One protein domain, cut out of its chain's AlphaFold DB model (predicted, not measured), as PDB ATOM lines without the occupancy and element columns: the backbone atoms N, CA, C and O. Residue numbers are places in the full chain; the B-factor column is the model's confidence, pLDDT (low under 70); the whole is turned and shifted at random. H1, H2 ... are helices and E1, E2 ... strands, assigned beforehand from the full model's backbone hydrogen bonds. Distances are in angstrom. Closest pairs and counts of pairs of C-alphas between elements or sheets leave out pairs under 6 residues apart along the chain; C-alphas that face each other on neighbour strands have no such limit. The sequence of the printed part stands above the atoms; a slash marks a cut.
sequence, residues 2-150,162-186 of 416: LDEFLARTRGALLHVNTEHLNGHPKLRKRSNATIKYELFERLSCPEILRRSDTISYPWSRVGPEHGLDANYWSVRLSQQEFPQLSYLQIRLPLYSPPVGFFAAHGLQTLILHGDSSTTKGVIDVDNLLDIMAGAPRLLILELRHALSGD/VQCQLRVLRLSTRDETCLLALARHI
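This is residues 2 to 150 and 162 to 186 of the 416 residues of an uncharacterized protein of Peniophora sp. CBMAI 1063 (UniProt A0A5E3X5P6). The chain is wound in stacked turns: six parallel strands, E1 to E6, stand side by side as a curved wall, and the chain returns from strand to strand along one side of it, through the short helices H4, H5 and H6 and, between E3 and E4, through residues 92 to 108, a stretch with no named element. H1, H2 and H3 are gathered at the E1 end of this stack and H7 at its E6 end; the returning layer is loose, with few contacts between helices. The printed part has 174 residues, with seven named helices and six named strands in the order H1 E1 H2 H3 H4 E2 H5 E3 E4 H6 E5 E6 H7, and the parallel sheet has its strands in chain order, E1 E2 E3 E4 E5 E6. The class is mixed, helices and strands, with 83 residues in named elements, under half of those printed. The whole is compact, with a radius of gyration of the C-alphas of 16.4 A and spans of 48 by 37 by 25 A.

The sheet begins at one edge with E1, residues 14 to 17, beside E2, residues 52 to 57, at 8 degrees, where N 16 and O 54 are 2.9 A apart. E3, residues 87 to 91, is parallel to E2 at 21 degrees, with N 89 and O 55 2.8 A apart. E4, residues 109 to 113, is parallel to E3 at 3 degrees, with N 111 and O 88 2.8 A apart. E5, residues 140 to 144, is parallel to E4 at 1 degree, with N 110 and O 140 2.9 A apart. The other edge strand, E6, residues 165 to 172, bends by 68 degrees at residue 168 and is parallel to E5 at 11 degrees, with N 143 and O 170 2.8 A apart. The sheet is twisted, its C-alphas up to 4.1 A off the best plane. H3, residues 33 to 43, only grazes it with residues 40 to 43, and H4, residues 46 to 50, only grazes it with residues 46 to 50. With H2, residues 20 to 23, these lie between E1 and E2 in a strand-helix-strand unit, two parallel neighbour strands joined through helices. E2, H5, residues 72 to 77, and E3 form another, and E4, H6, residues 125 to 133, and E5 a third; the crossovers of these two are right-handed. H4 and H5 are close but not clearly touching, the C-alphas of Pro 46 and Arg 76 being their closest at 7.6 A. H5 and H6 are apart. H6 and H7, residues 176 to 183, only just touch, with 3 pairs of C-alphas within 8 A, the closest those of Val 125 and Leu 182 at 6.3 A; they run the same way at a shallow tilt of 21 degrees. H1, residues 2 to 8, is not on the sheet. Every O i to N i+4 pair is within hydrogen-bond range in H1, H3, H4, H5, H6 and H7; H2 is too short for such a pair.

E6 is the longest strand, 19.5 A from first to last C-alpha, and E3 measures 13.7 A. H3 is the longest helix at 15.0 A, and H6 measures 12.3 A. C-alpha 2, where H1 begins, is at (-30.547, 3.875, -1.683). C-alpha 87, where E3 begins, is at (-27.852, -16.474, 7.928). H7 ends at C-alpha 183, (-19.872, -37.833, 5.543).

The two C-alphas farthest apart are those of Lys 29 and Arg 184, at 49.9 A. Residues 151 to 161 are not printed, and C-alphas 150 and 162 are 20.7 A apart across this cut. The long links are E2 to H5, E3 to E4 and E4 to H6. The mean pLDDT of the printed part is 78.7, and 37 residues are under 70, among them residues 19 to 36 and 58 to 70.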
ATOM      1  N   LEU A   2     -31.230   5.019  -2.328       70.44
ATOM      2  CA  LEU A   2     -30.547   3.875  -1.683       70.44
ATOM      3  C   LEU A   2     -29.236   4.295  -1.004       70.44
ATOM      4  O   LEU A   2     -29.071   4.027   0.176       70.44
ATOM      5  N   ASP A   3     -28.374   5.041  -1.696       71.75
ATOM      6  CA  ASP A   3     -27.101   5.514  -1.122       71.75
ATOM      7  C   ASP A   3     -27.328   6.419   0.100       71.75
ATOM      8  O   ASP A   3     -26.667   6.287   1.123       71.75
ATOM      9  N   GLU A   4     -28.353   7.276   0.054       78.44
ATOM     10  CA  GLU A   4     -28.771   8.089   1.205       78.44
ATOM     11  C   GLU A   4     -29.308   7.234   2.360       78.44
ATOM     12  O   GLU A   4     -29.076   7.555   3.524       78.44
ATOM     13  N   PHE A   5     -30.026   6.148   2.067       76.19
ATOM     14  CA  PHE A   5     -30.485   5.195   3.076       76.19
ATOM     15  C   PHE A   5     -29.303   4.445   3.710       76.19
ATOM     16  O   PHE A   5     -29.217   4.347   4.937       76.19
ATOM     17  N   LEU A   6     -28.345   3.977   2.905       76.75
ATOM     18  CA  LEU A   6     -27.134   3.307   3.385       76.75
ATOM     19  C   LEU A   6     -26.253   4.244   4.217       76.75
ATOM     20  O   LEU A   6     -25.781   3.838   5.282       76.75
ATOM     21  N   ALA A   7     -26.134   5.510   3.812       77.94
ATOM     22  CA  ALA A   7     -25.451   6.546   4.579       77.94
ATOM     23  C   ALA A   7     -26.158   6.840   5.916       77.94
ATOM     24  O   ALA A   7     -25.514   6.956   6.961       77.94
ATOM     25  N   ARG A   8     -27.498   6.907   5.924       79.88
ATOM     26  CA  ARG A   8     -28.294   7.164   7.142       79.88
ATOM     27  C   ARG A   8     -28.280   6.012   8.139       79.88
ATOM     28  O   ARG A   8     -28.408   6.255   9.334       79.88
ATOM     29  N   THR A   9     -28.106   4.778   7.674       77.56
ATOM     30  CA  THR A   9     -28.057   3.599   8.550       77.56
ATOM     31  C   THR A   9     -26.724   3.448   9.293       77.56
ATOM     32  O   THR A   9     -26.634   2.573  10.143       77.56
ATOM     33  N   ARG A  10     -25.710   4.298   9.031       73.12
ATOM     34  CA  ARG A  10     -24.452   4.419   9.810       73.12
ATOM     35  C   ARG A  10     -23.799   3.079  10.202       73.12
ATOM     36  O   ARG A  10     -23.331   2.921  11.324       73.12
ATOM     37  N   GLY A  11     -23.781   2.105   9.294       70.19
ATOM     38  CA  GLY A  11     -23.174   0.795   9.556       70.19
ATOM     39  C   GLY A  11     -24.065  -0.219  10.285       70.19
ATOM     40  O   GLY A  11     -23.587  -1.303  10.595       70.19
ATOM     41  N   ALA A  12     -25.350   0.075  10.516       79.19
ATOM     42  CA  ALA A  12     -26.305  -0.900  11.045       79.19
ATOM     43  C   ALA A  12     -26.368  -2.166  10.173       79.19
ATOM     44  O   ALA A  12     -26.228  -2.079   8.943       79.19
ATOM     45  N   LEU A  13     -26.606  -3.301  10.837       81.88
ATOM     46  CA  LEU A  13     -26.813  -4.605  10.212       81.88
ATOM     47  C   LEU A  13     -28.067  -4.591   9.343       81.88
ATOM     48  O   LEU A  13     -29.099  -4.031   9.720       81.88
ATOM     49  N   LEU A  14     -27.959  -5.200   8.166       83.75
ATOM     50  CA  LEU A  14     -29.045  -5.264   7.198       83.75
ATOM     51  C   LEU A  14     -29.651  -6.669   7.167       83.75
ATOM     52  O   LEU A  14     -28.938  -7.670   7.135       83.75
ATOM     53  N   HIS A  15     -30.981  -6.725   7.127       83.31
ATOM     54  CA  HIS A  15     -31.729  -7.948   6.859       83.31
ATOM     55  C   HIS A  15     -32.231  -7.911   5.419       83.31
ATOM     56  O   HIS A  15     -33.154  -7.158   5.090       83.31
ATOM     57  N   VAL A  16     -31.626  -8.716   4.551       79.56
ATOM     58  CA  VAL A  16     -31.974  -8.783   3.132       79.56
ATOM     59  C   VAL A  16     -32.824 -10.024   2.902       79.56
ATOM     60  O   VAL A  16     -32.322 -11.118   2.660       79.56
ATOM     61  N   ASN A  17     -34.144  -9.853   2.982       75.62
ATOM     62  CA  ASN A  17     -35.100 -10.908   2.658       75.62
ATOM     63  C   ASN A  17     -35.967 -10.490   1.468       75.62
ATOM     64  O   ASN A  17     -36.823  -9.603   1.568       75.62
ATOM     65  N   THR A  18     -35.756 -11.157   0.335       70.12
ATOM     66  CA  THR A  18     -36.489 -10.856  -0.893       70.12
ATOM     67  C   THR A  18     -37.909 -11.417  -0.889       70.12
ATOM     68  O   THR A  18     -38.743 -10.926  -1.649       70.12
ATOM     69  N   GLU A  19     -38.270 -12.341   0.010       67.44
ATOM     70  CA  GLU A  19     -39.643 -12.858   0.136       67.44
ATOM     71  C   GLU A  19     -40.669 -11.754   0.394       67.44
ATOM     72  O   GLU A  19     -41.764 -11.769  -0.181       67.44
ATOM     73  N   HIS A  20     -40.305 -10.748   1.195       65.62
ATOM     74  CA  HIS A  20     -41.195  -9.632   1.522       65.62
ATOM     75  C   HIS A  20     -41.566  -8.782   0.296       65.62
ATOM     76  O   HIS A  20     -42.605  -8.114   0.303       65.62
ATOM     77  N   LEU A  21     -40.801  -8.867  -0.801       64.06
ATOM     78  CA  LEU A  21     -41.130  -8.194  -2.060       64.06
ATOM     79  C   LEU A  21     -42.405  -8.768  -2.702       64.06
ATOM     80  O   LEU A  21     -43.160  -8.026  -3.329       64.06
ATOM     81  N   ASN A  22     -42.721 -10.052  -2.497       56.88
ATOM     82  CA  ASN A  22     -43.966 -10.648  -3.008       56.88
ATOM     83  C   ASN A  22     -45.211 -10.171  -2.240       56.88
ATOM     84  O   ASN A  22     -46.309 -10.119  -2.796       56.88
ATOM     85  N   GLY A  23     -45.043  -9.784  -0.974       58.78
ATOM     86  CA  GLY A  23     -46.118  -9.243  -0.144       58.78
ATOM     87  C   GLY A  23     -46.492  -7.797  -0.479       58.78
ATOM     88  O   GLY A  23     -47.583  -7.359  -0.112       58.78
ATOM     89  N   HIS A  24     -45.628  -7.061  -1.187       61.88
ATOM     90  CA  HIS A  24     -45.774  -5.617  -1.328       61.88
ATOM     91  C   HIS A  24     -46.961  -5.232  -2.240       61.88
ATOM     92  O   HIS A  24     -47.005  -5.643  -3.405       61.88
ATOM     93  N   PRO A  25     -47.907  -4.381  -1.789       61.97
ATOM     94  CA  PRO A  25     -49.121  -4.037  -2.542       61.97
ATOM     95  C   PRO A  25     -48.862  -3.475  -3.947       61.97
ATOM     96  O   PRO A  25     -49.628  -3.747  -4.870       61.97
ATOM     97  N   LYS A  26     -47.755  -2.736  -4.133       60.91
ATOM     98  CA  LYS A  26     -47.350  -2.194  -5.446       60.91
ATOM     99  C   LYS A  26     -46.764  -3.250  -6.400       60.91
ATOM    100  O   LYS A  26     -46.716  -3.006  -7.599       60.91
ATOM    101  N   LEU A  27     -46.339  -4.405  -5.879       58.94
ATOM    102  CA  LEU A  27     -45.784  -5.529  -6.645       58.94
ATOM    103  C   LEU A  27     -46.811  -6.657  -6.867       58.94
ATOM    104  O   LEU A  27     -46.640  -7.451  -7.784       58.94
ATOM    105  N   ARG A  28     -47.913  -6.691  -6.097       56.09
ATOM    106  CA  ARG A  28     -49.012  -7.670  -6.242       56.09
ATOM    107  C   ARG A  28     -49.815  -7.545  -7.542       56.09
ATOM    108  O   ARG A  28     -50.398  -8.526  -7.980       56.09
ATOM    109  N   LYS A  29     -49.882  -6.349  -8.143       52.62
ATOM    110  CA  LYS A  29     -50.729  -6.065  -9.321       52.62
ATOM    111  C   LYS A  29     -49.990  -6.104 -10.666       52.62
ATOM    112  O   LYS A  29     -50.600  -5.811 -11.687       52.62
ATOM    113  N   ARG A  30     -48.690  -6.424 -10.694       50.12
ATOM    114  CA  ARG A  30     -47.896  -6.473 -11.931       50.12
ATOM    115  C   ARG A  30     -47.102  -7.773 -12.027       50.12
ATOM    116  O   ARG A  30     -46.398  -8.133 -11.089       50.12
ATOM    117  N   SER A  31     -47.103  -8.385 -13.207       53.53
ATOM    118  CA  SER A  31     -46.142  -9.407 -13.647       53.53
ATOM    119  C   SER A  31     -44.730  -8.839 -13.891       53.53
ATOM    120  O   SER A  31     -43.956  -9.417 -14.646       53.53
ATOM    121  N   ASN A  32     -44.369  -7.701 -13.277       61.06
ATOM    122  CA  ASN A  32     -43.109  -7.004 -13.548       61.06
ATOM    123  C   ASN A  32     -41.944  -7.685 -12.834       61.06
ATOM    124  O   ASN A  32     -41.417  -7.189 -11.834       61.06
ATOM    125  N   ALA A  33     -41.529  -8.816 -13.384       62.50
ATOM    126  CA  ALA A  33     -40.266  -9.444 -13.064       62.50
ATOM    127  C   ALA A  33     -39.089  -8.462 -13.187       62.50
ATOM    128  O   ALA A  33     -38.214  -8.481 -12.333       62.50
ATOM    129  N   THR A  34     -39.145  -7.512 -14.129       66.44
ATOM    130  CA  THR A  34     -38.160  -6.426 -14.284       66.44
ATOM    131  C   THR A  34     -38.025  -5.542 -13.039       66.44
ATOM    132  O   THR A  34     -36.919  -5.273 -12.600       66.44
ATOM    133  N   ILE A  35     -39.128  -5.136 -12.392       68.56
ATOM    134  CA  ILE A  35     -39.046  -4.314 -11.163       68.56
ATOM    135  C   ILE A  35     -38.502  -5.146 -10.000       68.56
ATOM    136  O   ILE A  35     -37.706  -4.661  -9.199       68.56
ATOM    137  N   LYS A  36     -38.936  -6.409  -9.887       66.69
ATOM    138  CA  LYS A  36     -38.401  -7.325  -8.869       66.69
ATOM    139  C   LYS A  36     -36.902  -7.557  -9.076       66.69
ATOM    140  O   LYS A  36     -36.177  -7.634  -8.091       66.69
ATOM    141  N   TYR A  37     -36.463  -7.609 -10.330       70.38
ATOM    142  CA  TYR A  37     -35.068  -7.721 -10.726       70.38
ATOM    143  C   TYR A  37     -34.254  -6.472 -10.374       70.38
ATOM    144  O   TYR A  37     -33.255  -6.586  -9.676       70.38
ATOM    145  N   GLU A  38     -34.706  -5.275 -10.750       72.50
ATOM    146  CA  GLU A  38     -34.007  -4.026 -10.413       72.50
ATOM    147  C   GLU A  38     -33.866  -3.837  -8.895       72.50
ATOM    148  O   GLU A  38     -32.830  -3.391  -8.398       72.50
ATOM    149  N   LEU A  39     -34.908  -4.189  -8.133       72.62
ATOM    150  CA  LEU A  39     -34.849  -4.189  -6.671       72.62
ATOM    151  C   LEU A  39     -33.862  -5.236  -6.154       72.62
ATOM    152  O   LEU A  39     -33.109  -4.950  -5.227       72.62
ATOM    153  N   PHE A  40     -33.849  -6.423  -6.756       72.88
ATOM    154  CA  PHE A  40     -32.917  -7.481  -6.402       72.88
ATOM    155  C   PHE A  40     -31.457  -7.081  -6.647       72.88
ATOM    156  O   PHE A  40     -30.649  -7.206  -5.730       72.88
ATOM    157  N   GLU A  41     -31.119  -6.553  -7.828       74.06
ATOM    158  CA  GLU A  41     -29.762  -6.086  -8.139       74.06
ATOM    159  C   GLU A  41     -29.295  -5.021  -7.151       74.06
ATOM    160  O   GLU A  41     -28.173  -5.085  -6.644       74.06
ATOM    161  N   ARG A  42     -30.178  -4.066  -6.836       75.56
ATOM    162  CA  ARG A  42     -29.889  -2.987  -5.891       75.56
ATOM    163  C   ARG A  42     -29.653  -3.497  -4.479       75.56
ATOM    164  O   ARG A  42     -28.707  -3.048  -3.849       75.56
ATOM    165  N   LEU A  43     -30.482  -4.424  -3.996       73.38
ATOM    166  CA  LEU A  43     -30.349  -5.030  -2.663       73.38
ATOM    167  C   LEU A  43     -29.166  -6.000  -2.555       73.38
ATOM    168  O   LEU A  43     -28.792  -6.387  -1.454       73.38
ATOM    169  N   SER A  44     -28.569  -6.371  -3.682       72.00
ATOM    170  CA  SER A  44     -27.479  -7.339  -3.769       72.00
ATOM    171  C   SER A  44     -26.158  -6.684  -4.199       72.00
ATOM    172  O   SER A  44     -25.256  -7.345  -4.722       72.00
ATOM    173  N   CYS A  45     -26.022  -5.365  -4.012       79.12
ATOM    174  CA  CYS A  45     -24.755  -4.678  -4.239       79.12
ATOM    175  C   CYS A  45     -23.721  -5.061  -3.153       79.12
ATOM    176  O   CYS A  45     -24.105  -5.375  -2.023       79.12
ATOM    177  N   PRO A  46     -22.405  -5.018  -3.449       78.75
ATOM    178  CA  PRO A  46     -21.367  -5.446  -2.505       78.75
ATOM    179  C   PRO A  46     -21.425  -4.750  -1.143       78.75
ATOM    180  O   PRO A  46     -21.170  -5.379  -0.120       78.75
ATOM    181  N   GLU A  47     -21.774  -3.463  -1.116       80.12
ATOM    182  CA  GLU A  47     -21.877  -2.691   0.125       80.12
ATOM    183  C   GLU A  47     -22.996  -3.211   1.037       80.12
ATOM    184  O   GLU A  47     -22.796  -3.355   2.244       80.12
ATOM    185  N   ILE A  48     -24.158  -3.548   0.466       82.31
ATOM    186  CA  ILE A  48     -25.276  -4.120   1.222       82.31
ATOM    187  C   ILE A  48     -24.928  -5.521   1.697       82.31
ATOM    188  O   ILE A  48     -25.099  -5.819   2.878       82.31
ATOM    189  N   LEU A  49     -24.400  -6.365   0.808       81.38
ATOM    190  CA  LEU A  49     -24.070  -7.749   1.143       81.38
ATOM    191  C   LEU A  49     -23.021  -7.828   2.264       81.38
ATOM    192  O   LEU A  49     -23.196  -8.599   3.202       81.38
ATOM    193  N   ARG A  50     -21.992  -6.967   2.250       81.50
ATOM    194  CA  ARG A  50     -20.978  -6.904   3.325       81.50
ATOM    195  C   ARG A  50     -21.535  -6.475   4.684       81.50
ATOM    196  O   ARG A  50     -20.944  -6.800   5.711       81.50
ATOM    197  N   ARG A  51     -22.650  -5.740   4.698       84.94
ATOM    198  CA  ARG A  51     -23.351  -5.285   5.913       84.94
ATOM    199  C   ARG A  51     -24.531  -6.180   6.298       84.94
ATOM    200  O   ARG A  51     -25.209  -5.893   7.286       84.94
ATOM    201  N   SER A  52     -24.816  -7.205   5.501       86.00
ATOM    202  CA  SER A  52     -25.972  -8.068   5.709       86.00
ATOM    203  C   SER A  52     -25.680  -9.088   6.798       86.00
ATOM    204  O   SER A  52     -24.712  -9.838   6.711       86.00
ATOM    205  N   ASP A  53     -26.545  -9.114   7.806       90.69
ATOM    206  CA  ASP A  53     -26.591 -10.182   8.804       90.69
ATOM    207  C   ASP A  53     -27.369 -11.385   8.262       90.69
ATOM    208  O   ASP A  53     -26.971 -12.536   8.444       90.69
ATOM    209  N   THR A  54     -28.441 -11.120   7.508       89.38
ATOM    210  CA  THR A  54     -29.248 -12.164   6.878       89.38
ATOM    211  C   THR A  54     -29.417 -11.925   5.384       89.38
ATOM    212  O   THR A  54     -29.732 -10.817   4.945       89.38
ATOM    213  N   ILE A  55     -29.247 -12.989   4.600       86.75
ATOM    214  CA  ILE A  55     -29.552 -13.030   3.169       86.75
ATOM    215  C   ILE A  55     -30.498 -14.207   2.934       86.75
ATOM    216  O   ILE A  55     -30.135 -15.357   3.179       86.75
ATOM    217  N   SER A  56     -31.710 -13.933   2.452       84.88
ATOM    218  CA  SER A  56     -32.672 -14.962   2.043       84.88
ATOM    219  C   SER A  56     -33.188 -14.709   0.633       84.88
ATOM    220  O   SER A  56     -33.796 -13.671   0.348       84.88
ATOM    221  N   TYR A  57     -32.944 -15.688  -0.237       79.44
ATOM    222  CA  TYR A  57     -33.322 -15.702  -1.639       79.44
ATOM    223  C   TYR A  57     -33.886 -17.076  -2.055       79.44
ATOM    224  O   TYR A  57     -33.166 -17.929  -2.575       79.44
ATOM    225  N   PRO A  58     -35.189 -17.330  -1.856       67.06
ATOM    226  CA  PRO A  58     -35.788 -18.648  -2.093       67.06
ATOM    227  C   PRO A  58     -36.322 -18.852  -3.523       67.06
ATOM    228  O   PRO A  58     -37.014 -19.837  -3.804       67.06
ATOM    229  N   TRP A  59     -36.062 -17.923  -4.445       66.19
ATOM    230  CA  TRP A  59     -36.655 -17.945  -5.780       66.19
ATOM    231  C   TRP A  59     -35.882 -18.863  -6.738       66.19
ATOM    232  O   TRP A  59     -34.753 -18.577  -7.099       66.19
ATOM    233  N   SER A  60     -36.528 -19.934  -7.217       55.84
ATOM    234  CA  SER A  60     -36.006 -20.807  -8.295       55.84
ATOM    235  C   SER A  60     -36.346 -20.342  -9.706       55.84
ATOM    236  O   SER A  60     -35.808 -20.871 -10.670       55.84
ATOM    237  N   ARG A  61     -37.303 -19.416  -9.845       51.97
ATOM    238  CA  ARG A  61     -37.939 -19.087 -11.132       51.97
ATOM    239  C   ARG A  61     -37.538 -17.738 -11.709       51.97
ATOM    240  O   ARG A  61     -38.129 -17.316 -12.697       51.97
ATOM    241  N   VAL A  62     -36.557 -17.055 -11.123       53.28
ATOM    242  CA  VAL A  62     -35.938 -15.918 -11.812       53.28
ATOM    243  C   VAL A  62     -34.942 -16.515 -12.801       53.28
ATOM    244  O   VAL A  62     -33.761 -16.645 -12.513       53.28
ATOM    245  N   GLY A  63     -35.479 -17.038 -13.904       46.06
ATOM    246  CA  GLY A  63     -34.700 -17.659 -14.965       46.06
ATOM    247  C   GLY A  63     -33.882 -16.634 -15.761       46.06
ATOM    248  O   GLY A  63     -33.961 -15.430 -15.494       46.06
ATOM    249  N   PRO A  64     -33.151 -17.092 -16.793       51.09
ATOM    250  CA  PRO A  64     -32.355 -16.226 -17.670       51.09
ATOM    251  C   PRO A  64     -33.179 -15.110 -18.338       51.09
ATOM    252  O   PRO A  64     -32.638 -14.060 -18.670       51.09
ATOM    253  N   GLU A  65     -34.500 -15.285 -18.454       51.72
ATOM    254  CA  GLU A  65     -35.464 -14.293 -18.966       51.72
ATOM    255  C   GLU A  65     -35.505 -12.977 -18.169       51.72
ATOM    256  O   GLU A  65     -36.090 -11.989 -18.616       51.72
ATOM    257  N   HIS A  66     -34.906 -12.944 -16.978       51.19
ATOM    258  CA  HIS A  66     -34.833 -11.751 -16.138       51.19
ATOM    259  C   HIS A  66     -33.406 -11.269 -15.902       51.19
ATOM    260  O   HIS A  66     -33.226 -10.401 -15.066       51.19
ATOM    261  N   GLY A  67     -32.405 -11.788 -16.621       48.72
ATOM    262  CA  GLY A  67     -31.041 -11.249 -16.580       48.72
ATOM    263  C   GLY A  67     -30.213 -11.640 -15.355       48.72
ATOM    264  O   GLY A  67     -29.072 -11.201 -15.240       48.72
ATOM    265  N   LEU A  68     -30.723 -12.502 -14.465       54.44
ATOM    266  CA  LEU A  68     -29.839 -13.174 -13.518       54.44
ATOM    267  C   LEU A  68     -29.037 -14.215 -14.273       54.44
ATOM    268  O   LEU A  68     -29.522 -15.307 -14.564       54.44
ATOM    269  N   ASP A  69     -27.808 -13.826 -14.602       60.88
ATOM    270  CA  ASP A  69     -26.780 -14.755 -15.027       60.88
ATOM    271  C   ASP A  69     -26.759 -15.918 -14.028       60.88
ATOM    272  O   ASP A  69     -26.803 -15.717 -12.809       60.88
ATOM    273  N   ALA A  70     -26.694 -17.142 -14.543       62.62
ATOM    274  CA  ALA A  70     -26.524 -18.335 -13.733       62.62
ATOM    275  C   ALA A  70     -25.309 -18.177 -12.786       62.62
ATOM    276  O   ALA A  70     -25.304 -18.728 -11.684       62.62
ATOM    277  N   ASN A  71     -24.340 -17.335 -13.169       72.62
ATOM    278  CA  ASN A  71     -23.147 -16.972 -12.404       72.62
ATOM    279  C   ASN A  71     -23.384 -15.969 -11.259       72.62
ATOM    280  O   ASN A  71     -22.465 -15.746 -10.474       72.62
ATOM    281  N   TYR A  72     -24.561 -15.342 -11.135       77.69
ATOM    282  CA  TYR A  72     -24.776 -14.183 -10.256       77.69
ATOM    283  C   TYR A  72     -24.312 -14.418  -8.811       77.69
ATOM    284  O   TYR A  72     -23.455 -13.702  -8.290       77.69
ATOM    285  N   TRP A  73     -24.858 -15.450  -8.160       80.25
ATOM    286  CA  TRP A  73     -24.513 -15.782  -6.776       80.25
ATOM    287  C   TRP A  73     -23.104 -16.354  -6.646       80.25
ATOM    288  O   TRP A  73     -22.430 -16.067  -5.661       80.25
ATOM    289  N   SER A  74     -22.631 -17.088  -7.656       80.50
ATOM    290  CA  SER A  74     -21.250 -17.570  -7.694       80.50
ATOM    291  C   SER A  74     -20.267 -16.390  -7.655       80.50
ATOM    292  O   SER A  74     -19.421 -16.342  -6.768       80.50
ATOM    293  N   VAL A  75     -20.441 -15.362  -8.493       81.31
ATOM    294  CA  VAL A  75     -19.594 -14.151  -8.500       81.31
ATOM    295  C   VAL A  75     -19.725 -13.346  -7.203       81.31
ATOM    296  O   VAL A  75     -18.744 -12.798  -6.698       81.31
ATOM    297  N   ARG A  76     -20.943 -13.232  -6.662       81.75
ATOM    298  CA  ARG A  76     -21.209 -12.411  -5.474       81.75
ATOM    299  C   ARG A  76     -20.724 -13.028  -4.173       81.75
ATOM    300  O   ARG A  76     -20.451 -12.263  -3.261       81.75
ATOM    301  N   LEU A  77     -20.644 -14.348  -4.069       85.25
ATOM    302  CA  LEU A  77     -20.181 -15.014  -2.853       85.25
ATOM    303  C   LEU A  77     -18.704 -15.382  -2.941       85.25
ATOM    304  O   LEU A  77     -17.957 -15.117  -2.004       85.25
ATOM    305  N   SER A  78     -18.279 -15.968  -4.061       86.12
ATOM    306  CA  SER A  78     -16.961 -16.596  -4.165       86.12
ATOM    307  C   SER A  78     -15.830 -15.594  -3.963       86.12
ATOM    308  O   SER A  78     -15.835 -14.506  -4.540       86.12
ATOM    309  N   GLN A  79     -14.821 -16.005  -3.198       85.50
ATOM    310  CA  GLN A  79     -13.627 -15.226  -2.863       85.50
ATOM    311  C   GLN A  79     -13.934 -13.922  -2.106       85.50
ATOM    312  O   GLN A  79     -13.151 -12.973  -2.158       85.50
ATOM    313  N   GLN A  80     -15.072 -13.860  -1.407       86.50
ATOM    314  CA  GLN A  80     -15.451 -12.720  -0.574       86.50
ATOM    315  C   GLN A  80     -15.502 -13.088   0.909       86.50
ATOM    316  O   GLN A  80     -15.632 -14.252   1.291       86.50
ATOM    317  N   GLU A  81     -15.411 -12.056   1.744       87.69
ATOM    318  CA  GLU A  81     -15.577 -12.151   3.188       87.69
ATOM    319  C   GLU A  81     -16.841 -11.399   3.615       87.69
ATOM    320  O   GLU A  81     -17.053 -10.236   3.252       87.69
ATOM    321  N   PHE A  82     -17.673 -12.078   4.400       89.38
ATOM    322  CA  PHE A  82     -18.922 -11.563   4.942       89.38
ATOM    323  C   PHE A  82     -18.819 -11.483   6.469       89.38
ATOM    324  O   PHE A  82     -19.221 -12.414   7.171       89.38
ATOM    325  N   PRO A  83     -18.281 -10.376   7.012       85.38
ATOM    326  CA  PRO A  83     -17.929 -10.286   8.429       85.38
ATOM    327  C   PRO A  83     -19.143 -10.341   9.365       85.38
ATOM    328  O   PRO A  83     -19.005 -10.718  10.525       85.38
ATOM    329  N   GLN A  84     -20.321  -9.958   8.870       89.06
ATOM    330  CA  GLN A  84     -21.545  -9.853   9.665       89.06
ATOM    331  C   GLN A  84     -22.562 -10.966   9.386       89.06
ATOM    332  O   GLN A  84     -23.548 -11.063  10.102       89.06
ATOM    333  N   LEU A  85     -22.352 -11.793   8.359       93.06
ATOM    334  CA  LEU A  85     -23.370 -12.727   7.879       93.06
ATOM    335  C   LEU A  85     -23.566 -13.884   8.864       93.06
ATOM    336  O   LEU A  85     -22.653 -14.684   9.070       93.06
ATOM    337  N   SER A  86     -24.766 -13.992   9.433       94.56
ATOM    338  CA  SER A  86     -25.182 -15.071  10.336       94.56
ATOM    339  C   SER A  86     -26.146 -16.067   9.679       94.56
ATOM    340  O   SER A  86     -26.179 -17.240  10.065       94.56
ATOM    341  N   TYR A  87     -26.881 -15.645   8.646       95.38
ATOM    342  CA  TYR A  87     -27.852 -16.474   7.928       95.38
ATOM    343  C   TYR A  87     -27.733 -16.305   6.415       95.38
ATOM    344  O   TYR A  87     -27.887 -15.196   5.895       95.38
ATOM    345  N   LEU A  88     -27.560 -17.415   5.699       93.62
ATOM    346  CA  LEU A  88     -27.570 -17.456   4.241       93.62
ATOM    347  C   LEU A  88     -28.539 -18.523   3.737       93.62
ATOM    348  O   LEU A  88     -28.348 -19.710   3.992       93.62
ATOM    349  N   GLN A  89     -29.542 -18.111   2.968       92.38
ATOM    350  CA  GLN A  89     -30.422 -19.001   2.222       92.38
ATOM    351  C   GLN A  89     -30.474 -18.581   0.764       92.38
ATOM    352  O   GLN A  89     -30.944 -17.488   0.448       92.38
ATOM    353  N   ILE A  90     -30.051 -19.465  -0.134       87.06
ATOM    354  CA  ILE A  90     -30.082 -19.208  -1.570       87.06
ATOM    355  C   ILE A  90     -30.601 -20.440  -2.301       87.06
ATOM    356  O   ILE A  90     -30.137 -21.564  -2.097       87.06
ATOM    357  N   ARG A  91     -31.549 -20.204  -3.206       83.44
ATOM    358  CA  ARG A  91     -31.952 -21.157  -4.230       83.44
ATOM    359  C   ARG A  91     -31.330 -20.765  -5.564       83.44
ATOM    360  O   ARG A  91     -31.624 -19.698  -6.097       83.44
ATOM    361  N   LEU A  92     -30.455 -21.621  -6.070       79.31
ATOM    362  CA  LEU A  92     -29.711 -21.417  -7.304       79.31
ATOM    363  C   LEU A  92     -30.523 -21.953  -8.497       79.31
ATOM    364  O   LEU A  92     -31.135 -23.022  -8.385       79.31
ATOM    365  N   PRO A  93     -30.600 -21.199  -9.610       71.19
ATOM    366  CA  PRO A  93     -31.297 -21.632 -10.811       71.19
ATOM    367  C   PRO A  93     -30.565 -22.779 -11.522       71.19
ATOM    368  O   PRO A  93     -29.409 -23.108 -11.248       71.19
ATOM    369  N   LEU A  94     -31.267 -23.378 -12.481       69.94
ATOM    370  CA  LEU A  94     -30.726 -24.382 -13.385       69.94
ATOM    371  C   LEU A  94     -29.485 -23.832 -14.120       69.94
ATOM    372  O   LEU A  94     -29.531 -22.729 -14.661       69.94
ATOM    373  N   TYR A  95     -28.406 -24.621 -14.170       70.94
ATOM    374  CA  TYR A  95     -27.125 -24.291 -14.824       70.94
ATOM    375  C   TYR A  95     -26.255 -23.214 -14.156       70.94
ATOM    376  O   TYR A  95     -25.294 -22.762 -14.776       70.94
ATOM    377  N   SER A  96     -26.531 -22.824 -12.908       73.00
ATOM    378  CA  SER A  96     -25.575 -22.015 -12.141       73.00
ATOM    379  C   SER A  96     -24.216 -22.710 -12.037       73.00
ATOM    380  O   SER A  96     -24.184 -23.902 -11.721       73.00
ATOM    381  N   PRO A  97     -23.089 -22.004 -12.258       77.38
ATOM    382  CA  PRO A  97     -21.795 -22.528 -11.865       77.38
ATOM    383  C   PRO A  97     -21.759 -22.778 -10.360       77.38
ATOM    384  O   PRO A  97     -22.484 -22.110  -9.607       77.38
ATOM    385  N   PRO A  98     -20.860 -23.665  -9.912       82.19
ATOM    386  CA  PRO A  98     -20.620 -23.870  -8.502       82.19
ATOM    387  C   PRO A  98     -20.292 -22.557  -7.780       82.19
ATOM    388  O   PRO A  98     -19.580 -21.684  -8.290       82.19
ATOM    389  N   VAL A  99     -20.822 -22.419  -6.570       86.25
ATOM    390  CA  VAL A  99     -20.390 -21.416  -5.603       86.25
ATOM    391  C   VAL A  99     -19.003 -21.828  -5.116       86.25
ATOM    392  O   VAL A  99     -18.817 -22.936  -4.610       86.25
ATOM    393  N   GLY A 100     -18.023 -20.950  -5.300       85.75
ATOM    394  CA  GLY A 100     -16.687 -21.119  -4.747       85.75
ATOM    395  C   GLY A 100     -16.633 -20.766  -3.261       85.75
ATOM    396  O   GLY A 100     -17.589 -20.244  -2.688       85.75
ATOM    397  N   PHE A 101     -15.482 -21.025  -2.645       88.00
ATOM    398  CA  PHE A 101     -15.210 -20.653  -1.257       88.00
ATOM    399  C   PHE A 101     -15.556 -19.186  -0.938       88.00
ATOM    400  O   PHE A 101     -15.251 -18.288  -1.724       88.00
ATOM    401  N   PHE A 102     -16.111 -18.946   0.250       90.94
ATOM    402  CA  PHE A 102     -16.236 -17.631   0.877       90.94
ATOM    403  C   PHE A 102     -16.086 -17.758   2.398       90.94
ATOM    404  O   PHE A 102     -16.345 -18.818   2.967       90.94
ATOM    405  N   ALA A 103     -15.697 -16.672   3.066       90.12
ATOM    406  CA  ALA A 103     -15.519 -16.650   4.517       90.12
ATOM    407  C   ALA A 103     -16.667 -15.904   5.208       90.12
ATOM    408  O   ALA A 103     -17.012 -14.788   4.818       90.12
ATOM    409  N   ALA A 104     -17.248 -16.496   6.253       91.69
ATOM    410  CA  ALA A 104     -18.305 -15.873   7.050       91.69
ATOM    411  C   ALA A 104     -18.237 -16.362   8.506       91.69
ATOM    412  O   ALA A 104     -18.908 -17.311   8.902       91.69
ATOM    413  N   HIS A 105     -17.407 -15.713   9.327       90.38
ATOM    414  CA  HIS A 105     -17.088 -16.203  10.678       90.38
ATOM    415  C   HIS A 105     -18.294 -16.201  11.632       90.38
ATOM    416  O   HIS A 105     -18.340 -16.972  12.594       90.38
ATOM    417  N   GLY A 106     -19.265 -15.319  11.375       91.12
ATOM    418  CA  GLY A 106     -20.517 -15.215  12.120       91.12
ATOM    419  C   GLY A 106     -21.600 -16.207  11.693       91.12
ATOM    420  O   GLY A 106     -22.625 -16.275  12.371       91.12
ATOM    421  N   LEU A 107     -21.388 -16.969  10.613       95.00
ATOM    422  CA  LEU A 107     -22.428 -17.770   9.969       95.00
ATOM    423  C   LEU A 107     -22.910 -18.895  10.886       95.00
ATOM    424  O   LEU A 107     -22.126 -19.728  11.330       95.00
ATOM    425  N   GLN A 108     -24.217 -18.920  11.145       95.44
ATOM    426  CA  GLN A 108     -24.900 -19.929  11.957       95.44
ATOM    427  C   GLN A 108     -25.771 -20.855  11.111       95.44
ATOM    428  O   GLN A 108     -25.942 -22.024  11.462       95.44
ATOM    429  N   THR A 109     -26.329 -20.344  10.011       96.38
ATOM    430  CA  THR A 109     -27.236 -21.087   9.130       96.38
ATOM    431  C   THR A 109     -26.835 -20.931   7.670       96.38
ATOM    432  O   THR A 109     -26.786 -19.812   7.160       96.38
ATOM    433  N   LEU A 110     -26.609 -22.060   6.999       95.62
ATOM    434  CA  LEU A 110     -26.343 -22.145   5.568       95.62
ATOM    435  C   LEU A 110     -27.377 -23.051   4.896       95.62
ATOM    436  O   LEU A 110     -27.462 -24.243   5.190       95.62
ATOM    437  N   ILE A 111     -28.149 -22.487   3.972       94.75
ATOM    438  CA  ILE A 111     -29.166 -23.190   3.192       94.75
ATOM    439  C   ILE A 111     -28.889 -22.964   1.707       94.75
ATOM    440  O   ILE A 111     -29.071 -21.858   1.195       94.75
ATOM    441  N   LEU A 112     -28.480 -24.017   1.004       92.12
ATOM    442  CA  LEU A 112     -28.230 -23.986  -0.437       92.12
ATOM    443  C   LEU A 112     -29.136 -24.992  -1.138       92.12
ATOM    444  O   LEU A 112     -29.101 -26.195  -0.866       92.12
ATOM    445  N   HIS A 113     -29.967 -24.504  -2.051       89.94
ATOM    446  CA  HIS A 113     -30.859 -25.341  -2.852       89.94
ATOM    447  C   HIS A 113     -30.477 -25.234  -4.326       89.94
ATOM    448  O   HIS A 113     -30.510 -24.141  -4.881       89.94
ATOM    449  N   GLY A 114     -30.159 -26.355  -4.961       85.81
ATOM    450  CA  GLY A 114     -30.054 -26.464  -6.413       85.81
ATOM    451  C   GLY A 114     -31.371 -26.898  -7.058       85.81
ATOM    452  O   GLY A 114     -32.428 -26.982  -6.413       85.81
ATOM    453  N   ASP A 115     -31.312 -27.180  -8.356       79.94
ATOM    454  CA  ASP A 115     -32.458 -27.663  -9.117       79.94
ATOM    455  C   ASP A 115     -32.633 -29.180  -8.943       79.94
ATOM    456  O   ASP A 115     -31.730 -29.976  -9.190       79.94
ATOM    457  N   SER A 116     -33.834 -29.602  -8.546       76.56
ATOM    458  CA  SER A 116     -34.174 -31.018  -8.382       76.56
ATOM    459  C   SER A 116     -34.174 -31.815  -9.684       76.56
ATOM    460  O   SER A 116     -34.236 -33.035  -9.629       76.56
ATOM    461  N   SER A 117     -34.180 -31.167 -10.850       74.88
ATOM    462  CA  SER A 117     -34.191 -31.832 -12.156       74.88
ATOM    463  C   SER A 117     -32.803 -32.262 -12.632       74.88
ATOM    464  O   SER A 117     -32.721 -33.133 -13.500       74.88
ATOM    465  N   THR A 118     -31.724 -31.746 -12.035       72.38
ATOM    466  CA  THR A 118     -30.343 -32.004 -12.466       72.38
ATOM    467  C   THR A 118     -29.525 -32.800 -11.463       72.38
ATOM    468  O   THR A 118     -29.839 -32.868 -10.278       72.38
ATOM    469  N   THR A 119     -28.451 -33.412 -11.962       70.00
ATOM    470  CA  THR A 119     -27.369 -33.997 -11.153       70.00
ATOM    471  C   THR A 119     -26.211 -33.025 -10.939       70.00
ATOM    472  O   THR A 119     -25.394 -33.241 -10.056       70.00
ATOM    473  N   LYS A 120     -26.149 -31.938 -11.719       75.25
ATOM    474  CA  LYS A 120     -25.172 -30.869 -11.522       75.25
ATOM    475  C   LYS A 120     -25.508 -30.125 -10.236       75.25
ATOM    476  O   LYS A 120     -26.544 -29.463 -10.166       75.25
ATOM    477  N   GLY A 121     -24.651 -30.280  -9.234       78.38
ATOM    478  CA  GLY A 121     -24.709 -29.478  -8.026       78.38
ATOM    479  C   GLY A 121     -24.279 -28.039  -8.285       78.38
ATOM    480  O   GLY A 121     -23.766 -27.685  -9.342       78.38
ATOM    481  N   VAL A 122     -24.504 -27.208  -7.281       84.62
ATOM    482  CA  VAL A 122     -24.199 -25.778  -7.255       84.62
ATOM    483  C   VAL A 122     -23.125 -25.445  -6.216       84.62
ATOM    484  O   VAL A 122     -22.817 -24.277  -6.009       84.62
ATOM    485  N   ILE A 123     -22.567 -26.452  -5.544       87.75
ATOM    486  CA  ILE A 123     -21.405 -26.341  -4.662       87.75
ATOM    487  C   ILE A 123     -20.674 -27.688  -4.607       87.75
ATOM    488  O   ILE A 123     -21.304 -28.734  -4.433       87.75
ATOM    489  N   ASP A 124     -19.352 -27.666  -4.754       87.19
ATOM    490  CA  ASP A 124     -18.508 -28.857  -4.604       87.19
ATOM    491  C   ASP A 124     -18.197 -29.117  -3.124       87.19
ATOM    492  O   ASP A 124     -18.176 -28.187  -2.310       87.19
ATOM    493  N   VAL A 125     -17.917 -30.375  -2.772       85.12
ATOM    494  CA  VAL A 125     -17.624 -30.776  -1.383       85.12
ATOM    495  C   VAL A 125     -16.443 -29.988  -0.807       85.12
ATOM    496  O   VAL A 125     -16.561 -29.467   0.296       85.12
ATOM    497  N   ASP A 126     -15.356 -29.819  -1.562       83.69
ATOM    498  CA  ASP A 126     -14.172 -29.068  -1.114       83.69
ATOM    499  C   ASP A 126     -14.514 -27.611  -0.763       83.69
ATOM    500  O   ASP A 126     -14.197 -27.141   0.328       83.69
ATOM    501  N   ASN A 127     -15.240 -26.912  -1.645       87.62
ATOM    502  CA  ASN A 127     -15.659 -25.529  -1.399       87.62
ATOM    503  C   ASN A 127     -16.581 -25.428  -0.176       87.62
ATOM    504  O   ASN A 127     -16.481 -24.472   0.594       87.62
ATOM    505  N   LEU A 128     -17.471 -26.406   0.022       90.50
ATOM    506  CA  LEU A 128     -18.319 -26.472   1.208       90.50
ATOM    507  C   LEU A 128     -17.486 -26.649   2.482       90.50
ATOM    508  O   LEU A 128     -17.737 -25.947   3.459       90.50
ATOM    509  N   LEU A 129     -16.496 -27.545   2.477       87.69
ATOM    510  CA  LEU A 129     -15.610 -27.759   3.624       87.69
ATOM    511  C   LEU A 129     -14.779 -26.513   3.940       87.69
ATOM    512  O   LEU A 129     -14.649 -26.162   5.114       87.69
ATOM    513  N   ASP A 130     -14.295 -25.801   2.922       87.69
ATOM    514  CA  ASP A 130     -13.588 -24.533   3.108       87.69
ATOM    515  C   ASP A 130     -14.514 -23.458   3.708       87.69
ATOM    516  O   ASP A 130     -14.135 -22.770   4.658       87.69
ATOM    517  N   ILE A 131     -15.761 -23.344   3.225       90.81
ATOM    518  CA  ILE A 131     -16.768 -22.430   3.800       90.81
ATOM    519  C   ILE A 131     -17.043 -22.788   5.263       90.81
ATOM    520  O   ILE A 131     -17.098 -21.902   6.112       90.81
ATOM    521  N   MET A 132     -17.181 -24.079   5.572       90.50
ATOM    522  CA  MET A 132     -17.399 -24.578   6.931       90.50
ATOM    523  C   MET A 132     -16.207 -24.270   7.850       90.50
ATOM    524  O   MET A 132     -16.409 -23.815   8.976       90.50
ATOM    525  N   ALA A 133     -14.973 -24.409   7.359       87.75
ATOM    526  CA  ALA A 133     -13.770 -23.991   8.081       87.75
ATOM    527  C   ALA A 133     -13.745 -22.470   8.333       87.75
ATOM    528  O   ALA A 133     -13.341 -22.023   9.407       87.75
ATOM    529  N   GLY A 134     -14.229 -21.676   7.373       87.94
ATOM    530  CA  GLY A 134     -14.407 -20.223   7.487       87.94
ATOM    531  C   GLY A 134     -15.634 -19.773   8.296       87.94
ATOM    532  O   GLY A 134     -15.826 -18.562   8.470       87.94
ATOM    533  N   ALA A 135     -16.447 -20.716   8.786       91.50
ATOM    534  CA  ALA A 135     -17.703 -20.509   9.509       91.50
ATOM    535  C   ALA A 135     -17.778 -21.379  10.786       91.50
ATOM    536  O   ALA A 135     -18.651 -22.241  10.918       91.50
ATOM    537  N   PRO A 136     -16.910 -21.146  11.790       88.31
ATOM    538  CA  PRO A 136     -16.812 -21.993  12.986       88.31
ATOM    539  C   PRO A 136     -18.074 -21.999  13.868       88.31
ATOM    540  O   PRO A 136     -18.188 -22.819  14.775       88.31
ATOM    541  N   ARG A 137     -19.018 -21.078  13.636       91.38
ATOM    542  CA  ARG A 137     -20.295 -20.974  14.360       91.38
ATOM    543  C   ARG A 137     -21.455 -21.664  13.641       91.38
ATOM    544  O   ARG A 137     -22.591 -21.524  14.091       91.38
ATOM    545  N   LEU A 138     -21.196 -22.379  12.545       93.50
ATOM    546  CA  LEU A 138     -22.238 -23.010  11.746       93.50
ATOM    547  C   LEU A 138     -22.936 -24.121  12.542       93.50
ATOM    548  O   LEU A 138     -22.312 -25.097  12.951       93.50
ATOM    549  N   LEU A 139     -24.247 -23.974  12.736       93.69
ATOM    550  CA  LEU A 139     -25.092 -24.927  13.462       93.69
ATOM    551  C   LEU A 139     -26.089 -25.633  12.542       93.69
ATOM    552  O   LEU A 139     -26.476 -26.766  12.822       93.69
ATOM    553  N   ILE A 140     -26.536 -24.965  11.478       95.31
ATOM    554  CA  ILE A 140     -27.573 -25.462  10.576       95.31
ATOM    555  C   ILE A 140     -27.015 -25.502   9.159       95.31
ATOM    556  O   ILE A 140     -26.653 -24.463   8.605       95.31
ATOM    557  N   LEU A 141     -26.997 -26.695   8.570       95.31
ATOM    558  CA  LEU A 141     -26.643 -26.919   7.176       95.31
ATOM    559  C   LEU A 141     -27.796 -27.623   6.459       95.31
ATOM    560  O   LEU A 141     -28.161 -28.749   6.797       95.31
ATOM    561  N   GLU A 142     -28.360 -26.972   5.447       95.25
ATOM    562  CA  GLU A 142     -29.375 -27.563   4.580       95.25
ATOM    563  C   GLU A 142     -28.933 -27.500   3.116       95.25
ATOM    564  O   GLU A 142     -28.791 -26.426   2.536       95.25
ATOM    565  N   LEU A 143     -28.757 -28.667   2.500       93.31
ATOM    566  CA  LEU A 143     -28.357 -28.819   1.106       93.31
ATOM    567  C   LEU A 143     -29.417 -29.637   0.373       93.31
ATOM    568  O   LEU A 143     -29.585 -30.827   0.632       93.31
ATOM    569  N   ARG A 144     -30.136 -29.016  -0.564       90.88
ATOM    570  CA  ARG A 144     -31.129 -29.720  -1.394       90.88
ATOM    571  C   ARG A 144     -30.736 -29.668  -2.854       90.88
ATOM    572  O   ARG A 144     -30.751 -28.597  -3.439       90.88
ATOM    573  N   HIS A 145     -30.405 -30.814  -3.437       87.12
ATOM    574  CA  HIS A 145     -29.907 -30.964  -4.808       87.12
ATOM    575  C   HIS A 145     -28.760 -29.995  -5.128       87.12
ATOM    576  O   HIS A 145     -28.642 -29.509  -6.245       87.12
ATOM    577  N   ALA A 146     -27.964 -29.657  -4.110       88.69
ATOM    578  CA  ALA A 146     -26.960 -28.608  -4.197       88.69
ATOM    579  C   ALA A 146     -25.534 -29.149  -4.309       88.69
ATOM    580  O   ALA A 146     -24.688 -28.479  -4.880       88.69
ATOM    581  N   LEU A 147     -25.258 -30.344  -3.790       87.62
ATOM    582  CA  LEU A 147     -23.917 -30.923  -3.822       87.62
ATOM    583  C   LEU A 147     -23.554 -31.416  -5.224       87.62
ATOM    584  O   LEU A 147     -24.349 -32.104  -5.863       87.62
ATOM    585  N   SER A 148     -22.352 -31.068  -5.673       81.31
ATOM    586  CA  SER A 148     -21.739 -31.503  -6.928       81.31
ATOM    587  C   SER A 148     -20.693 -32.588  -6.658       81.31
ATOM    588  O   SER A 148     -19.934 -32.482  -5.691       81.31
ATOM    589  N   GLY A 149     -20.689 -33.631  -7.497       65.00
ATOM    590  CA  GLY A 149     -19.742 -34.753  -7.435       65.00
ATOM    591  C   GLY A 149     -18.475 -34.529  -8.250       65.00
ATOM    592  O   GLY A 149     -17.564 -35.356  -8.209       65.00
ATOM    593  N   ASP A 150     -18.387 -33.405  -8.965       60.22
ATOM    594  CA  ASP A 150     -17.189 -33.010  -9.694       60.22
ATOM    595  C   ASP A 150     -16.109 -32.579  -8.687       60.22
ATOM    596  O   ASP A 150     -15.954 -31.405  -8.346       60.22
ATOM    597  N   VAL A 162     -11.835 -30.316  10.249       53.53
ATOM    598  CA  VAL A 162     -13.057 -29.482  10.323       53.53
ATOM    599  C   VAL A 162     -14.160 -30.262  11.048       53.53
ATOM    600  O   VAL A 162     -15.066 -30.810  10.440       53.53
ATOM    601  N   GLN A 163     -14.090 -30.334  12.376       57.50
ATOM    602  CA  GLN A 163     -15.206 -30.801  13.194       57.50
ATOM    603  C   GLN A 163     -16.212 -29.659  13.358       57.50
ATOM    604  O   GLN A 163     -16.326 -29.049  14.421       57.50
ATOM    605  N   CYS A 164     -16.958 -29.352  12.297       64.81
ATOM    606  CA  CYS A 164     -18.175 -28.567  12.456       64.81
ATOM    607  C   CYS A 164     -19.205 -29.440  13.160       64.81
ATOM    608  O   CYS A 164     -19.712 -30.410  12.599       64.81
ATOM    609  N   GLN A 165     -19.498 -29.089  14.404       74.56
ATOM    610  CA  GLN A 165     -20.525 -29.740  15.192       74.56
ATOM    611  C   GLN A 165     -21.894 -29.159  14.835       74.56
ATOM    612  O   GLN A 165     -22.381 -28.221  15.468       74.56
ATOM    613  N   LEU A 166     -22.512 -29.714  13.796       87.88
ATOM    614  CA  LEU A 166     -23.834 -29.281  13.359       87.88
ATOM    615  C   LEU A 166     -24.898 -29.692  14.383       87.88
ATOM    616  O   LEU A 166     -24.841 -30.775  14.963       87.88
ATOM    617  N   ARG A 167     -25.904 -28.838  14.576       90.06
ATOM    618  CA  ARG A 167     -27.142 -29.161  15.299       90.06
ATOM    619  C   ARG A 167     -28.249 -29.617  14.368       90.06
ATOM    620  O   ARG A 167     -29.133 -30.327  14.823       90.06
ATOM    621  N   VAL A 168     -28.239 -29.174  13.113       91.69
ATOM    622  CA  VAL A 168     -29.225 -29.553  12.099       91.69
ATOM    623  C   VAL A 168     -28.496 -29.794  10.784       91.69
ATOM    624  O   VAL A 168     -27.833 -28.895  10.267       91.69
ATOM    625  N   LEU A 169     -28.649 -30.993  10.234       93.44
ATOM    626  CA  LEU A 169     -28.160 -31.373   8.918       93.44
ATOM    627  C   LEU A 169     -29.324 -31.900   8.087       93.44
ATOM    628  O   LEU A 169     -29.922 -32.920   8.425       93.44
ATOM    629  N   ARG A 170     -29.635 -31.222   6.982       93.94
ATOM    630  CA  ARG A 170     -30.680 -31.643   6.043       93.94
ATOM    631  C   ARG A 170     -30.105 -31.796   4.647       93.94
ATOM    632  O   ARG A 170     -29.696 -30.811   4.042       93.94
ATOM    633  N   LEU A 171     -30.092 -33.015   4.124       91.50
ATOM    634  CA  LEU A 171     -29.505 -33.349   2.832       91.50
ATOM    635  C   LEU A 171     -30.555 -33.950   1.898       91.50
ATOM    636  O   LEU A 171     -31.320 -34.831   2.274       91.50
ATOM    637  N   SER A 172     -30.561 -33.501   0.651       89.19
ATOM    638  CA  SER A 172     -31.203 -34.177  -0.475       89.19
ATOM    639  C   SER A 172     -30.233 -34.113  -1.642       89.19
ATOM    640  O   SER A 172     -29.785 -33.028  -2.002       89.19
ATOM    641  N   THR A 173     -29.889 -35.248  -2.236       85.75
ATOM    642  CA  THR A 173     -28.984 -35.306  -3.391       85.75
ATOM    643  C   THR A 173     -29.463 -36.360  -4.387       85.75
ATOM    644  O   THR A 173     -30.335 -37.178  -4.087       85.75
ATOM    645  N   ARG A 174     -28.950 -36.276  -5.614       78.75
ATOM    646  CA  ARG A 174     -29.062 -37.313  -6.651       78.75
ATOM    647  C   ARG A 174     -27.716 -37.972  -6.952       78.75
ATOM    648  O   ARG A 174     -27.665 -38.883  -7.763       78.75
ATOM    649  N   ASP A 175     -26.659 -37.498  -6.307       80.31
ATOM    650  CA  ASP A 175     -25.306 -38.012  -6.435       80.31
ATOM    651  C   ASP A 175     -24.826 -38.495  -5.067       80.31
ATOM    652  O   ASP A 175     -24.792 -37.742  -4.088       80.31
ATOM    653  N   GLU A 176     -24.524 -39.785  -5.015       80.56
ATOM    654  CA  GLU A 176     -24.090 -40.508  -3.829       80.56
ATOM    655  C   GLU A 176     -22.628 -40.230  -3.484       80.56
ATOM    656  O   GLU A 176     -22.262 -40.187  -2.307       80.56
ATOM    657  N   THR A 177     -21.797 -39.970  -4.495       82.38
ATOM    658  CA  THR A 177     -20.359 -39.755  -4.307       82.38
ATOM    659  C   THR A 177     -20.098 -38.545  -3.412       82.38
ATOM    660  O   THR A 177     -19.267 -38.607  -2.504       82.38
ATOM    661  N   CYS A 178     -20.892 -37.483  -3.572       78.88
ATOM    662  CA  CYS A 178     -20.829 -36.285  -2.738       78.88
ATOM    663  C   CYS A 178     -21.211 -36.568  -1.289       78.88
ATOM    664  O   CYS A 178     -20.628 -35.998  -0.370       78.88
ATOM    665  N   LEU A 179     -22.227 -37.412  -1.086       83.50
ATOM    666  CA  LEU A 179     -22.732 -37.747   0.239       83.50
ATOM    667  C   LEU A 179     -21.676 -38.536   1.021       83.50
ATOM    668  O   LEU A 179     -21.370 -38.185   2.159       83.50
ATOM    669  N   LEU A 180     -21.076 -39.541   0.378       85.19
ATOM    670  CA  LEU A 180     -19.984 -40.341   0.936       85.19
ATOM    671  C   LEU A 180     -18.736 -39.503   1.222       85.19
ATOM    672  O   LEU A 180     -18.098 -39.682   2.262       85.19
ATOM    673  N   ALA A 181     -18.388 -38.581   0.320       81.88
ATOM    674  CA  ALA A 181     -17.275 -37.663   0.521       81.88
ATOM    675  C   ALA A 181     -17.533 -36.742   1.722       81.88
ATOM    676  O   ALA A 181     -16.705 -36.670   2.628       81.88
ATOM    677  N   LEU A 182     -18.706 -36.105   1.781       84.44
ATOM    678  CA  LEU A 182     -19.074 -35.185   2.856       84.44
ATOM    679  C   LEU A 182     -19.114 -35.881   4.226       84.44
ATOM    680  O   LEU A 182     -18.599 -35.340   5.205       84.44
ATOM    681  N   ALA A 183     -19.674 -37.091   4.296       85.12
ATOM    682  CA  ALA A 183     -19.872 -37.833   5.543       85.12
ATOM    683  C   ALA A 183     -18.581 -38.113   6.327       85.12
ATOM    684  O   ALA A 183     -18.621 -38.269   7.543       85.12
ATOM    685  N   ARG A 184     -17.426 -38.153   5.652       82.00
ATOM    686  CA  ARG A 184     -16.115 -38.367   6.291       82.00
ATOM    687  C   ARG A 184     -15.600 -37.147   7.051       82.00
ATOM    688  O   ARG A 184     -14.670 -37.276   7.844       82.00
ATOM    689  N   HIS A 185     -16.167 -35.975   6.783       81.50
ATOM    690  CA  HIS A 185     -15.643 -34.697   7.253       81.50
ATOM    691  C   HIS A 185     -16.599 -33.949   8.177       81.50
ATOM    692  O   HIS A 185     -16.176 -32.995   8.818       81.50
ATOM    693  N   ILE A 186     -17.862 -34.365   8.271       84.19
ATOM    694  CA  ILE A 186     -18.860 -33.696   9.108       84.19
ATOM    695  C   ILE A 186     -19.428 -34.654  10.153       84.19
ATOM    696  O   ILE A 186     -19.568 -35.850   9.915       84.19
TER     697      ILE A 186